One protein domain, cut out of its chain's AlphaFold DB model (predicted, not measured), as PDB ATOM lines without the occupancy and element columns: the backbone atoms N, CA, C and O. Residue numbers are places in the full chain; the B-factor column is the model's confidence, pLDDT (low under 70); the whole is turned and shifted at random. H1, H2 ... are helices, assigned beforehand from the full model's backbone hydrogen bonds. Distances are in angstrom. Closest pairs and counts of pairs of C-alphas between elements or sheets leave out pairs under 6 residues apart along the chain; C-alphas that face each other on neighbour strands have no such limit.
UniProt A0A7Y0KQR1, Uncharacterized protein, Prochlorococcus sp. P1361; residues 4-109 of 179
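This is residues 4 to 109 of the 179 residues of an uncharacterized protein of Prochlorococcus sp. P1361 (UniProt A0A7Y0KQR1). Three helices, H2, H4 and H5, cross one another in a core, with H1 packed across H2 and H5 at one end and the very short H3 on H4 at the other. Between H2 and H3 a narrow loop reaches far out around Met 42, and between H3 and H4 a long unnamed stretch sweeps in a wide arc past the core before turning back. The printed part has 106 residues with five named helices, H1 to H5 in order, and no named strand; the class is all helix. It is only just compact, close to loose, with a radius of gyration of the C-alphas of 15.2 A and spans of 44 by 35 by 22 A.

H1, residues 4 to 15, begins with C-alpha 4 at (169.150, 164.917, 103.733) and is 16.3 A long. H2, residues 20 to 31, is 15.5 A long. H3 holds residues 52 to 55, 5.1 A. H4, residues 79 to 92, is the longest at 19.7 A. H5, residues 96 to 106, is 15.3 A long and ends with C-alpha 106 at (159.239, 162.612, 98.059).

H1 touches H2 about perpendicular, at 80 degrees, closest at the C-alphas of Ser 13 and Gln 20, 5.3 A. H2 touches H4 at a steep tilt of 51 degrees, closest at the C-alphas of Leu 29 and Ala 81, 5.5 A. H3 touches H4, with C-alphas 54 and 87 closest at 4.8 A. H1 and H3 are apart. In H1, H2, H4 and H5 every O i to N i+4 pair is within hydrogen-bond range; H3 is too short for one.

The C-alphas of Met 42 and Ser 70 are farthest apart, 48.0 A. The printed part has no cut. The links H2 to H3 and H3 to H4 are long. Residues 40 to 47 and 59 to 69 have pLDDT under 70.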
ATOM      1  N   GLU A   4     170.575 164.668 103.478       89.50
ATOM      2  CA  GLU A   4     169.150 164.917 103.733       89.50
ATOM      3  C   GLU A   4     168.284 163.663 103.542       89.50
ATOM      4  O   GLU A   4     167.471 163.320 104.394       89.50
ATOM      5  N   ALA A   5     168.490 162.913 102.452       88.50
ATOM      6  CA  ALA A   5     167.736 161.683 102.221       88.50
ATOM      7  C   ALA A   5     168.061 160.605 103.270       88.50
ATOM      8  O   ALA A   5     167.182 159.853 103.676       88.50
ATOM      9  N   ALA A   6     169.311 160.525 103.734       89.75
ATOM     10  CA  ALA A   6     169.676 159.585 104.791       89.75
ATOM     11  C   ALA A   6     169.045 159.958 106.140       89.75
ATOM     12  O   ALA A   6     168.622 159.074 106.878       89.75
ATOM     13  N   GLU A   7     169.021 161.250 106.465       92.56
ATOM     14  CA  GLU A   7     168.436 161.775 107.701       92.56
ATOM     15  C   GLU A   7     166.924 161.579 107.712       92.56
ATOM     16  O   GLU A   7     166.397 161.037 108.675       92.56
ATOM     17  N   ARG A   8     166.249 161.871 106.599       92.81
ATOM     18  CA  ARG A   8     164.812 161.624 106.447       92.81
ATOM     19  C   ARG A   8     164.448 160.145 106.599       92.81
ATOM     20  O   ARG A   8     163.425 159.820 107.193       92.81
ATOM     21  N   LEU A   9     165.274 159.232 106.077       93.25
ATOM     22  CA  LEU A   9     165.063 157.794 106.280       93.25
ATOM     23  C   LEU A   9     165.230 157.399 107.755       93.25
ATOM     24  O   LEU A   9     164.467 156.574 108.255       93.25
ATOM     25  N   LEU A  10     166.222 157.974 108.440       93.44
ATOM     26  CA  LEU A  10     166.439 157.753 109.868       93.44
ATOM     27  C   LEU A  10     165.253 158.275 110.690       93.44
ATOM     28  O   LEU A  10     164.723 157.521 111.500       93.44
ATOM     29  N   GLU A  11     164.815 159.507 110.449       93.62
ATOM     30  CA  GLU A  11     163.668 160.126 111.120       93.62
ATOM     31  C   GLU A  11     162.403 159.277 110.947       93.62
ATOM     32  O   GLU A  11     161.796 158.864 111.931       93.62
ATOM     33  N   ALA A  12     162.085 158.886 109.710       92.12
ATOM     34  CA  ALA A  12     160.950 158.011 109.434       92.12
ATOM     35  C   ALA A  12     161.057 156.651 110.148       92.12
ATOM     36  O   ALA A  12     160.066 156.121 110.647       92.12
ATOM     37  N   SER A  13     162.257 156.066 110.208       93.06
ATOM     38  CA  SER A  13     162.468 154.798 110.916       93.06
ATOM     39  C   SER A  13     162.219 154.931 112.425       93.06
ATOM     40  O   SER A  13     161.648 154.029 113.033       93.06
ATOM     41  N   GLN A  14     162.575 156.078 113.013       93.56
ATOM     42  CA  GLN A  14     162.341 156.376 114.425       93.56
ATOM     43  C   GLN A  14     160.857 156.628 114.712       93.56
ATOM     44  O   GLN A  14     160.325 156.048 115.656       93.56
ATOM     45  N   GLU A  15     160.186 157.426 113.879       91.38
ATOM     46  CA  GLU A  15     158.754 157.732 114.004       91.38
ATOM     47  C   GLU A  15     157.899 156.457 113.977       91.38
ATOM     48  O   GLU A  15     157.026 156.259 114.820       91.38
ATOM     49  N   HIS A  16     158.202 155.546 113.051       87.31
ATOM     50  CA  HIS A  16     157.472 154.290 112.889       87.31
ATOM     51  C   HIS A  16     158.021 153.126 113.728       87.31
ATOM     52  O   HIS A  16     157.507 152.014 113.613       87.31
ATOM     53  N   GLN A  17     159.046 153.356 114.558       91.75
ATOM     54  CA  GLN A  17     159.674 152.341 115.419       91.75
ATOM     55  C   GLN A  17     160.139 151.087 114.648       91.75
ATOM     56  O   GLN A  17     159.972 149.953 115.095       91.75
ATOM     57  N   GLN A  18     160.726 151.289 113.467       92.25
ATOM     58  CA  GLN A  18     161.233 150.227 112.592       92.25
ATOM     59  C   GLN A  18     162.717 150.423 112.291       92.25
ATOM     60  O   GLN A  18     163.272 151.507 112.460       92.25
ATOM     61  N   THR A  19     163.387 149.378 111.803       94.06
ATOM     62  CA  THR A  19     164.760 149.541 111.317       94.06
ATOM     63  C   THR A  19     164.771 150.344 110.011       94.06
ATOM     64  O   THR A  19     163.817 150.313 109.231       94.06
ATOM     65  N   GLN A  20     165.875 151.036 109.707       92.88
ATOM     66  CA  GLN A  20     166.025 151.717 108.409       92.88
ATOM     67  C   GLN A  20     165.913 150.746 107.220       92.88
ATOM     68  O   GLN A  20     165.483 151.147 106.140       92.88
ATOM     69  N   GLN A  21     166.295 149.478 107.412       93.75
ATOM     70  CA  GLN A  21     166.188 148.424 106.399       93.75
ATOM     71  C   GLN A  21     164.726 148.090 106.092       93.75
ATOM     72  O   GLN A  21     164.327 148.059 104.922       93.75
ATOM     73  N   ASP A  22     163.919 147.900 107.137       92.75
ATOM     74  CA  ASP A  22     162.489 147.615 107.008       92.75
ATOM     75  C   ASP A  22     161.749 148.812 106.422       92.75
ATOM     76  O   ASP A  22     160.955 148.658 105.492       92.75
ATOM     77  N   MET A  23     162.089 150.016 106.884       94.31
ATOM     78  CA  MET A  23     161.505 151.253 106.383       94.31
ATOM     79  C   MET A  23     161.795 151.449 104.892       94.31
ATOM     80  O   MET A  23     160.885 151.696 104.098       94.31
ATOM     81  N   LEU A  24     163.052 151.268 104.473       94.44
ATOM     82  CA  LEU A  24     163.429 151.355 103.063       94.44
ATOM     83  C   LEU A  24     162.731 150.275 102.227       94.44
ATOM     84  O   LEU A  24     162.227 150.560 101.139       94.44
ATOM     85  N   THR A  25     162.675 149.044 102.736       94.88
ATOM     86  CA  THR A  25     161.944 147.947 102.093       94.88
ATOM     87  C   THR A  25     160.479 148.326 101.888       94.88
ATOM     88  O   THR A  25     159.946 148.163 100.789       94.88
ATOM     89  N   TRP A  26     159.830 148.870 102.914       92.81
ATOM     90  CA  TRP A  26     158.432 149.263 102.856       92.81
ATOM     91  C   TRP A  26     158.193 150.407 101.864       92.81
ATOM     92  O   TRP A  26     157.313 150.288 101.006       92.81
ATOM     93  N   MET A  27     159.025 151.454 101.890       94.12
ATOM     94  CA  MET A  27     158.971 152.552 100.916       94.12
ATOM     95  C   MET A  27     159.111 152.044  99.478       94.12
ATOM     96  O   MET A  27     158.369 152.477  98.599       94.12
ATOM     97  N   LEU A  28     160.025 151.104  99.211       94.44
ATOM     98  CA  LEU A  28     160.187 150.510  97.880       94.44
ATOM     99  C   LEU A  28     158.946 149.713  97.464       94.44
ATOM    100  O   LEU A  28     158.474 149.826  96.331       94.44
ATOM    101  N   LEU A  29     158.389 148.921  98.381       92.44
ATOM    102  CA  LEU A  29     157.204 148.113  98.110       92.44
ATOM    103  C   LEU A  29     155.956 148.962  97.871       92.44
ATOM    104  O   LEU A  29     155.148 148.595  97.020       92.44
ATOM    105  N   LYS A  30     155.787 150.079  98.578       90.75
ATOM    106  CA  LYS A  30     154.578 150.912  98.494       90.75
ATOM    107  C   LYS A  30     154.706 152.098  97.546       90.75
ATOM    108  O   LYS A  30     153.723 152.454  96.908       90.75
ATOM    109  N   GLY A  31     155.895 152.673  97.419       90.38
ATOM    110  CA  GLY A  31     156.125 153.882  96.627       90.38
ATOM    111  C   GLY A  31     156.516 153.636  95.176       90.38
ATOM    112  O   GLY A  31     156.327 154.525  94.351       90.38
ATOM    113  N   LEU A  32     157.033 152.452  94.827       93.12
ATOM    114  CA  LEU A  32     157.287 152.113  93.423       93.12
ATOM    115  C   LEU A  32     156.047 151.479  92.760       93.12
ATOM    116  O   LEU A  32     155.298 150.758  93.429       93.12
ATOM    117  N   PRO A  33     155.847 151.654  91.440       90.44
ATOM    118  CA  PRO A  33     154.818 150.936  90.686       90.44
ATOM    119  C   PRO A  33     155.000 149.418  90.763       90.44
ATOM    120  O   PRO A  33     156.130 148.928  90.807       90.44
ATOM    121  N   SER A  34     153.902 148.658  90.782       87.75
ATOM    122  CA  SER A  34     153.980 147.195  90.699       87.75
ATOM    123  C   SER A  34     154.328 146.758  89.278       87.75
ATOM    124  O   SER A  34     153.673 147.180  88.330       87.75
ATOM    125  N   TYR A  35     155.338 145.898  89.150       87.44
ATOM    126  CA  TYR A  35     155.753 145.293  87.878       87.44
ATOM    127  C   TYR A  35     155.469 143.792  87.819       87.44
ATOM    128  O   TYR A  35     155.498 143.205  86.741       87.44
ATOM    129  N   SER A  36     155.233 143.157  88.967       84.94
ATOM    130  CA  SER A  36     154.967 141.728  89.035       84.94
ATOM    131  C   SER A  36     153.524 141.416  88.654       84.94
ATOM    132  O   SER A  36     152.596 142.171  88.951       84.94
ATOM    133  N   SER A  37     153.351 140.260  88.026       82.50
ATOM    134  CA  SER A  37     152.057 139.623  87.790       82.50
ATOM    135  C   SER A  37     151.953 138.360  88.639       82.50
ATOM    136  O   SER A  37     152.973 137.773  89.020       82.50
ATOM    137  N   LEU A  38     150.727 137.958  88.969       77.38
ATOM    138  CA  LEU A  38     150.492 136.665  89.602       77.38
ATOM    139  C   LEU A  38     150.815 135.561  88.597       77.38
ATOM    140  O   LEU A  38     150.472 135.669  87.418       77.38
ATOM    141  N   THR A  39     151.497 134.518  89.061       72.00
ATOM    142  CA  THR A  39     151.675 133.322  88.239       72.00
ATOM    143  C   THR A  39     150.323 132.632  88.044       72.00
ATOM    144  O   THR A  39     149.553 132.497  88.992       72.00
ATOM    145  N   THR A  40     150.023 132.207  86.819       67.38
ATOM    146  CA  THR A  40     148.877 131.332  86.512       67.38
ATOM    147  C   THR A  40     149.232 129.852  86.648       67.38
ATOM    148  O   THR A  40     148.383 128.992  86.436       67.38
ATOM    149  N   ASP A  41     150.490 129.552  86.967       62.72
ATOM    150  CA  ASP A  41     151.004 128.192  87.011       62.72
ATOM    151  C   ASP A  41     150.569 127.490  88.307       62.72
ATOM    152  O   ASP A  41     150.792 128.002  89.405       62.72
ATOM    153  N   MET A  42     149.963 126.307  88.181       58.88
ATOM    154  CA  MET A  42     149.425 125.523  89.309       58.88
ATOM    155  C   MET A  42     150.525 125.046  90.280       58.88
ATOM    156  O   MET A  42     150.242 124.686  91.423       58.88
ATOM    157  N   ASN A  43     151.792 125.059  89.845       60.97
ATOM    158  CA  ASN A  43     152.952 124.672  90.648       60.97
ATOM    159  C   ASN A  43     153.508 125.888  91.421       60.97
ATOM    160  O   ASN A  43     154.429 126.591  90.999       60.97
ATOM    161  N   ASN A  44     152.899 126.140  92.577       53.78
ATOM    162  CA  ASN A  44     152.923 127.386  93.356       53.78
ATOM    163  C   ASN A  44     154.238 127.727  94.107       53.78
ATOM    164  O   ASN A  44     154.213 128.328  95.179       53.78
ATOM    165  N   LEU A  45     155.417 127.382  93.575       63.12
ATOM    166  CA  LEU A  45     156.696 127.687  94.247       63.12
ATOM    167  C   LEU A  45     157.155 129.146  94.070       63.12
ATOM    168  O   LEU A  45     158.000 129.625  94.827       63.12
ATOM    169  N   LYS A  46     156.617 129.873  93.081       63.25
ATOM    170  CA  LYS A  46     156.928 131.290  92.831       63.25
ATOM    171  C   LYS A  46     155.646 132.066  92.513       63.25
ATOM    172  O   LYS A  46     155.265 132.130  91.349       63.25
ATOM    173  N   PRO A  47     155.000 132.701  93.509       64.81
ATOM    174  CA  PRO A  47     153.702 133.355  93.313       64.81
ATOM    175  C   PRO A  47     153.757 134.577  92.382       64.81
ATOM    176  O   PRO A  47     152.731 135.008  91.859       64.81
ATOM    177  N   TYR A  48     154.952 135.135  92.157       74.75
ATOM    178  CA  TYR A  48     155.152 136.352  91.376       74.75
ATOM    179  C   TYR A  48     156.027 136.099  90.153       74.75
ATOM    180  O   TYR A  48     157.166 135.636  90.273       74.75
ATOM    181  N   LYS A  49     155.519 136.496  88.987       83.75
ATOM    182  CA  LYS A  49     156.260 136.556  87.730       83.75
ATOM    183  C   LYS A  49     156.713 137.992  87.478       83.75
ATOM    184  O   LYS A  49     155.895 138.914  87.442       83.75
ATOM    185  N   TRP A  50     158.020 138.175  87.309       87.88
ATOM    186  CA  TRP A  50     158.629 139.464  86.978       87.88
ATOM    187  C   TRP A  50     158.836 139.575  85.460       87.88
ATOM    188  O   TRP A  50     159.096 138.554  84.823       87.88
ATOM    189  N   PRO A  51     158.722 140.771  84.855       86.88
ATOM    190  CA  PRO A  51     158.917 140.931  83.417       86.88
ATOM    191  C   PRO A  51     160.387 140.718  83.043       86.88
ATOM    192  O   PRO A  51     161.251 141.492  83.460       86.88
ATOM    193  N   GLU A  52     160.665 139.698  82.229       85.69
ATOM    194  CA  GLU A  52     162.033 139.315  81.848       85.69
ATOM    195  C   GLU A  52     162.788 140.476  81.194       85.69
ATOM    196  O   GLU A  52     163.908 140.778  81.578       85.69
ATOM    197  N   GLN A  53     162.123 141.226  80.314       86.50
ATOM    198  CA  GLN A  53     162.689 142.394  79.627       86.50
ATOM    199  C   GLN A  53     163.148 143.507  80.586       86.50
ATOM    200  O   GLN A  53     164.008 144.313  80.238       86.50
ATOM    201  N   LEU A  54     162.557 143.587  81.784       85.62
ATOM    202  CA  LEU A  54     162.923 144.584  82.791       85.62
ATOM    203  C   LEU A  54     163.979 144.063  83.767       85.62
ATOM    204  O   LEU A  54     164.806 144.849  84.234       85.62
ATOM    205  N   MET A  55     163.953 142.764  84.070       86.69
ATOM    206  CA  MET A  55     164.937 142.113  84.939       86.69
ATOM    207  C   MET A  55     166.267 141.881  84.213       86.69
ATOM    208  O   MET A  55     167.322 142.164  84.775       86.69
ATOM    209  N   ASN A  56     166.197 141.438  82.958       84.69
ATOM    210  CA  ASN A  56     167.307 141.059  82.089       84.69
ATOM    211  C   ASN A  56     167.178 141.758  80.717       84.69
ATOM    212  O   ASN A  56     166.840 141.123  79.723       84.69
ATOM    213  N   PRO A  57     167.387 143.084  80.644       81.69
ATOM    214  CA  PRO A  57     167.325 143.828  79.383       81.69
ATOM    215  C   PRO A  57     168.483 143.489  78.425       81.69
ATOM    216  O   PRO A  57     169.647 143.530  78.825       81.69
ATOM    217  N   ASP A  58     168.180 143.315  77.134       72.31
ATOM    218  CA  ASP A  58     169.139 142.991  76.054       72.31
ATOM    219  C   ASP A  58     170.101 144.144  75.664       72.31
ATOM    220  O   ASP A  58     170.767 144.113  74.631       72.31
ATOM    221  N   GLY A  59     170.208 145.188  76.490       65.81
ATOM    222  CA  GLY A  59     171.062 146.350  76.239       65.81
ATOM    223  C   GLY A  59     170.925 147.410  77.328       65.81
ATOM    224  O   GLY A  59     170.025 148.249  77.295       65.81
ATOM    225  N   LEU A  60     171.818 147.388  78.320       61.34
ATOM    226  CA  LEU A  60     171.837 148.367  79.412       61.34
ATOM    227  C   LEU A  60     172.654 149.608  79.036       61.34
ATOM    228  O   LEU A  60     173.796 149.761  79.461       61.34
ATOM    229  N   GLU A  61     172.047 150.564  78.334       62.44
ATOM    230  CA  GLU A  61     172.531 151.951  78.370       62.44
ATOM    231  C   GLU A  61     172.044 152.634  79.657       62.44
ATOM    232  O   GLU A  61     171.121 153.453  79.671       62.44
ATOM    233  N   VAL A  62     172.665 152.296  80.787       59.34
ATOM    234  CA  VAL A  62     172.528 153.124  81.989       59.34
ATOM    235  C   VAL A  62     173.445 154.324  81.795       59.34
ATOM    236  O   VAL A  62     174.663 154.196  81.906       59.34
ATOM    237  N   LYS A  63     172.879 155.502  81.501       54.94
ATOM    238  CA  LYS A  63     173.649 156.754  81.439       54.94
ATOM    239  C   LYS A  63     174.254 157.042  82.813       54.94
ATOM    240  O   LYS A  63     173.604 157.597  83.699       54.94
ATOM    241  N   TYR A  64     175.502 156.627  82.998       57.31
ATOM    242  CA  TYR A  64     176.246 156.817  84.231       57.31
ATOM    243  C   TYR A  64     177.024 158.128  84.161       57.31
ATOM    244  O   TYR A  64     178.062 158.215  83.512       57.31
ATOM    245  N   LYS A  65     176.540 159.153  84.860       52.84
ATOM    246  CA  LYS A  65     177.415 160.181  85.430       52.84
ATOM    247  C   LYS A  65     176.669 160.955  86.507       52.84
ATOM    248  O   LYS A  65     175.716 161.674  86.232       52.84
ATOM    249  N   GLY A  66     177.117 160.785  87.742       51.44
ATOM    250  CA  GLY A  66     176.688 161.574  88.884       51.44
ATOM    251  C   GLY A  66     177.748 161.458  89.965       51.44
ATOM    252  O   GLY A  66     178.066 160.352  90.392       51.44
ATOM    253  N   THR A  67     178.322 162.599  90.316       58.28
ATOM    254  CA  THR A  67     179.340 162.845  91.339       58.28
ATOM    255  C   THR A  67     179.104 162.039  92.616       58.28
ATOM    256  O   THR A  67     177.963 161.841  93.035       58.28
ATOM    257  N   THR A  68     180.201 161.578  93.224       61.22
ATOM    258  CA  THR A  68     180.244 160.829  94.485       61.22
ATOM    259  C   THR A  68     179.252 161.420  95.483       61.22
ATOM    260  O   THR A  68     179.404 162.554  95.927       61.22
ATOM    261  N   GLY A  69     178.183 160.680  95.782       61.38
ATOM    262  CA  GLY A  69     177.194 161.134  96.753       61.38
ATOM    263  C   GLY A  69     177.826 161.282  98.136       61.38
ATOM    264  O   GLY A  69     178.694 160.493  98.494       61.38
ATOM    265  N   SER A  70     177.359 162.252  98.918       73.44
ATOM    266  CA  SER A  70     177.902 162.561 100.248       73.44
ATOM    267  C   SER A  70     177.742 161.424 101.265       73.44
ATOM    268  O   SER A  70     178.465 161.386 102.255       73.44
ATOM    269  N   LYS A  71     176.806 160.491 101.034       79.75
ATOM    270  CA  LYS A  71     176.579 159.312 101.881       79.75
ATOM    271  C   LYS A  71     176.224 158.071 101.054       79.75
ATOM    272  O   LYS A  71     175.521 158.163 100.036       79.75
ATOM    273  N   GLN A  72     176.706 156.912 101.505       79.12
ATOM    274  CA  GLN A  72     176.360 155.585 100.983       79.12
ATOM    275  C   GLN A  72     175.392 154.887 101.953       79.12
ATOM    276  O   GLN A  72     175.624 154.900 103.159       79.12
ATOM    277  N   LEU A  73     174.303 154.302 101.436       80.88
ATOM    278  CA  LEU A  73     173.435 153.406 102.212       80.88
ATOM    279  C   LEU A  73     173.853 151.969 101.951       80.88
ATOM    280  O   LEU A  73     173.704 151.483 100.831       80.88
ATOM    281  N   ASN A  74     174.299 151.292 103.001       86.06
ATOM    282  CA  ASN A  74     174.583 149.864 102.983       86.06
ATOM    283  C   ASN A  74     173.493 149.153 103.793       86.06
ATOM    284  O   ASN A  74     173.696 148.799 104.950       86.06
ATOM    285  N   LEU A  75     172.302 149.032 103.202       89.25
ATOM    286  CA  LEU A  75     171.120 148.438 103.830       89.25
ATOM    287  C   LEU A  75     170.682 147.198 103.049       89.25
ATOM    288  O   LEU A  75     170.642 147.219 101.819       89.25
ATOM    289  N   ALA A  76     170.332 146.132 103.768       90.75
ATOM    290  CA  ALA A  76     169.673 144.976 103.176       90.75
ATOM    291  C   ALA A  76     168.192 145.296 102.918       90.75
ATOM    292  O   ALA A  76     167.551 145.975 103.717       90.75
ATOM    293  N   ILE A  77     167.659 144.808 101.798       92.94
ATOM    294  CA  ILE A  77     166.235 144.893 101.453       92.94
ATOM    295  C   ILE A  77     165.732 143.518 101.022       92.94
ATOM    296  O   ILE A  77     166.514 142.667 100.595       92.94
ATOM    297  N   THR A  78     164.421 143.296 101.107       93.00
ATOM    298  CA  THR A  78     163.822 142.027 100.663       93.00
ATOM    299  C   THR A  78     164.001 141.805  99.160       93.00
ATOM    300  O   THR A  78     164.071 142.754  98.375       93.00
ATOM    301  N   SER A  79     164.008 140.539  98.734       90.56
ATOM    302  CA  SER A  79     164.117 140.161  97.317       90.56
ATOM    303  C   SER A  79     163.007 140.775  96.457       90.56
ATOM    304  O   SER A  79     163.265 141.238  95.350       90.56
ATOM    305  N   THR A  80     161.783 140.865  96.982       91.31
ATOM    306  CA  THR A  80     160.657 141.522  96.304       91.31
ATOM    307  C   THR A  80     160.913 143.012  96.091       91.31
ATOM    308  O   THR A  80     160.705 143.520  94.990       91.31
ATOM    309  N   ALA A  81     161.393 143.722  97.120       93.00
ATOM    310  CA  ALA A  81     161.742 145.138  97.003       93.00
ATOM    311  C   ALA A  81     162.914 145.347  96.032       93.00
ATOM    312  O   ALA A  81     162.890 146.282  95.229       93.00
ATOM    313  N   TYR A  82     163.898 144.445  96.055       93.62
ATOM    314  CA  TYR A  82     165.026 144.456  95.131       93.62
ATOM    315  C   TYR A  82     164.588 144.271  93.675       93.62
ATOM    316  O   TYR A  82     164.920 145.097  92.830       93.62
ATOM    317  N   ASN A  83     163.797 143.237  93.378       92.94
ATOM    318  CA  ASN A  83     163.315 142.962  92.022       92.94
ATOM    319  C   ASN A  83     162.458 144.113  91.487       92.94
ATOM    320  O   ASN A  83     162.570 144.501  90.325       92.94
ATOM    321  N   LYS A  84     161.645 144.719  92.358       94.19
ATOM    322  CA  LYS A  84     160.855 145.905  92.027       94.19
ATOM    323  C   LYS A  84     161.740 147.101  91.676       94.19
ATOM    324  O   LYS A  84     161.486 147.782  90.684       94.19
ATOM    325  N   LEU A  85     162.796 147.328  92.458       94.44
ATOM    326  CA  LEU A  85     163.791 148.365  92.196       94.44
ATOM    327  C   LEU A  85     164.548 148.110  90.885       94.44
ATOM    328  O   LEU A  85     164.783 149.059  90.139       94.44
ATOM    329  N   GLU A  86     164.899 146.860  90.578       92.12
ATOM    330  CA  GLU A  86     165.540 146.501  89.307       92.12
ATOM    331  C   GLU A  86     164.637 146.764  88.109       92.12
ATOM    332  O   GLU A  86     165.049 147.444  87.168       92.12
ATOM    333  N   CYS A  87     163.381 146.322  88.175       92.00
ATOM    334  CA  CYS A  87     162.421 146.586  87.110       92.00
ATOM    335  C   CYS A  87     162.242 148.093  86.884       92.00
ATOM    336  O   CYS A  87     162.273 148.568  85.748       92.00
ATOM    337  N   HIS A  88     162.108 148.863  87.968       93.88
ATOM    338  CA  HIS A  88     161.942 150.313  87.895       93.88
ATOM    339  C   HIS A  88     163.186 151.022  87.340       93.88
ATOM    340  O   HIS A  88     163.057 151.978  86.572       93.88
ATOM    341  N   LYS A  89     164.389 150.544  87.688       91.75
ATOM    342  CA  LYS A  89     165.668 151.025  87.142       91.75
ATOM    343  C   LYS A  89     165.685 150.897  85.627       91.75
ATOM    344  O   LYS A  89     165.981 151.868  84.937       91.75
ATOM    345  N   THR A  90     165.330 149.722  85.112       89.69
ATOM    346  CA  THR A  90     165.295 149.466  83.669       89.69
ATOM    347  C   THR A  90     164.199 150.284  82.986       89.69
ATOM    348  O   THR A  90     164.461 150.931  81.975       89.69
ATOM    349  N   ALA A  91     163.002 150.348  83.578       90.25
ATOM    350  CA  ALA A  91     161.865 151.081  83.019       90.25
ATOM    351  C   ALA A  91     162.109 152.599  82.920       90.25
ATOM    352  O   ALA A  91     161.732 153.228  81.935       90.25
ATOM    353  N   THR A  92     162.745 153.197  83.932       89.44
ATOM    354  CA  THR A  92     162.989 154.653  83.993       89.44
ATOM    355  C   THR A  92     164.362 155.075  83.481       89.44
ATOM    356  O   THR A  92     164.602 156.264  83.283       89.44
ATOM    357  N   LYS A  93     165.277 154.117  83.288       87.44
ATOM    358  CA  LYS A  93     166.692 154.341  82.947       87.44
ATOM    359  C   LYS A  93     167.455 155.187  83.978       87.44
ATOM    360  O   LYS A  93     168.540 155.693  83.688       87.44
ATOM    361  N   TYR A  94     166.925 155.330  85.193       87.44
ATOM    362  CA  TYR A  94     167.620 155.970  86.307       87.44
ATOM    363  C   TYR A  94     168.443 154.965  87.106       87.44
ATOM    364  O   TYR A  94     168.127 153.782  87.170       87.44
ATOM    365  N   SER A  95     169.497 155.440  87.774       87.19
ATOM    366  CA  SER A  95     170.252 154.602  88.705       87.19
ATOM    367  C   SER A  95     169.423 154.279  89.951       87.19
ATOM    368  O   SER A  95     168.627 155.099  90.415       87.19
ATOM    369  N   LYS A  96     169.670 153.110  90.558       89.44
ATOM    370  CA  LYS A  96     169.036 152.710  91.829       89.44
ATOM    371  C   LYS A  96     169.200 153.775  92.911       89.44
ATOM    372  O   LYS A  96     168.247 154.095  93.606       89.44
ATOM    373  N   ALA A  97     170.393 154.363  93.013       88.69
ATOM    374  CA  ALA A  97     170.679 155.411  93.987       88.69
ATOM    375  C   ALA A  97     169.818 156.664  93.767       88.69
ATOM    376  O   ALA A  97     169.320 157.229  94.737       88.69
ATOM    377  N   ARG A  98     169.615 157.080  92.507       88.19
ATOM    378  CA  ARG A  98     168.736 158.209  92.178       88.19
ATOM    379  C   ARG A  98     167.283 157.881  92.508       88.19
ATOM    380  O   ARG A  98     166.632 158.694  93.147       88.19
ATOM    381  N   ILE A  99     166.816 156.690  92.135       92.38
ATOM    382  CA  ILE A  99     165.457 156.223  92.442       92.38
ATOM    383  C   ILE A  99     165.217 156.235  93.949       92.38
ATOM    384  O   ILE A  99     164.262 156.852  94.398       92.38
ATOM    385  N   VAL A 100     166.101 155.610  94.729       92.75
ATOM    386  CA  VAL A 100     165.983 155.539  96.193       92.75
ATOM    387  C   VAL A 100     166.022 156.932  96.818       92.75
ATOM    388  O   VAL A 100     165.190 157.239  97.663       92.75
ATOM    389  N   GLN A 101     166.935 157.802  96.381       91.44
ATOM    390  CA  GLN A 101     167.011 159.171  96.892       91.44
ATOM    391  C   GLN A 101     165.727 159.957  96.602       91.44
ATOM    392  O   GLN A 101     165.160 160.563  97.505       91.44
ATOM    393  N   THR A 102     165.262 159.947  95.349       92.25
ATOM    394  CA  THR A 102     164.023 160.626  94.954       92.25
ATOM    395  C   THR A 102     162.825 160.047  95.694       92.25
ATOM    396  O   THR A 102     161.966 160.811  96.124       92.25
ATOM    397  N   LEU A 103     162.783 158.726  95.874       94.31
ATOM    398  CA  LEU A 103     161.742 158.051  96.628       94.31
ATOM    399  C   LEU A 103     161.719 158.555  98.067       94.31
ATOM    400  O   LEU A 103     160.704 159.099  98.464       94.31
ATOM    401  N   ILE A 104     162.823 158.462  98.814       93.75
ATOM    402  CA  ILE A 104     162.867 158.862 100.229       93.75
ATOM    403  C   ILE A 104     162.461 160.331 100.415       93.75
ATOM    404  O   ILE A 104     161.640 160.638 101.279       93.75
ATOM    405  N   LEU A 105     162.994 161.236  99.589       92.88
ATOM    406  CA  LEU A 105     162.710 162.671  99.700       92.88
ATOM    407  C   LEU A 105     161.237 163.002  99.433       92.88
ATOM    408  O   LEU A 105     160.667 163.851 100.111       92.88
ATOM    409  N   ASN A 106     160.614 162.321  98.470       92.69
ATOM    410  CA  ASN A 106     159.239 162.612  98.059       92.69
ATOM    411  C   ASN A 106     158.202 161.664  98.671       92.69
ATOM    412  O   ASN A 106     157.005 161.840  98.433       92.69
ATOM    413  N   TYR A 107     158.629 160.661  99.443       91.44
ATOM    414  CA  TYR A 107     157.724 159.696 100.044       91.44
ATOM    415  C   TYR A 107     156.818 160.398 101.054       91.44
ATOM    416  O   TYR A 107     157.288 161.087 101.967       91.44
ATOM    417  N   ARG A 108     155.508 160.213 100.876       87.88
ATOM    418  CA  ARG A 108     154.480 160.675 101.805       87.88
ATOM    419  C   ARG A 108     153.887 159.466 102.503       87.88
ATOM    420  O   ARG A 108     153.293 158.607 101.853       87.88
ATOM    421  N   PHE A 109     154.067 159.410 103.816       83.12
ATOM    422  CA  PHE A 109     153.395 158.425 104.647       83.12
ATOM    423  C   PHE A 109     151.891 158.672 104.644       83.12
ATOM    424  O   PHE A 109     151.431 159.808 104.494       83.12
TER     425      PHE A 109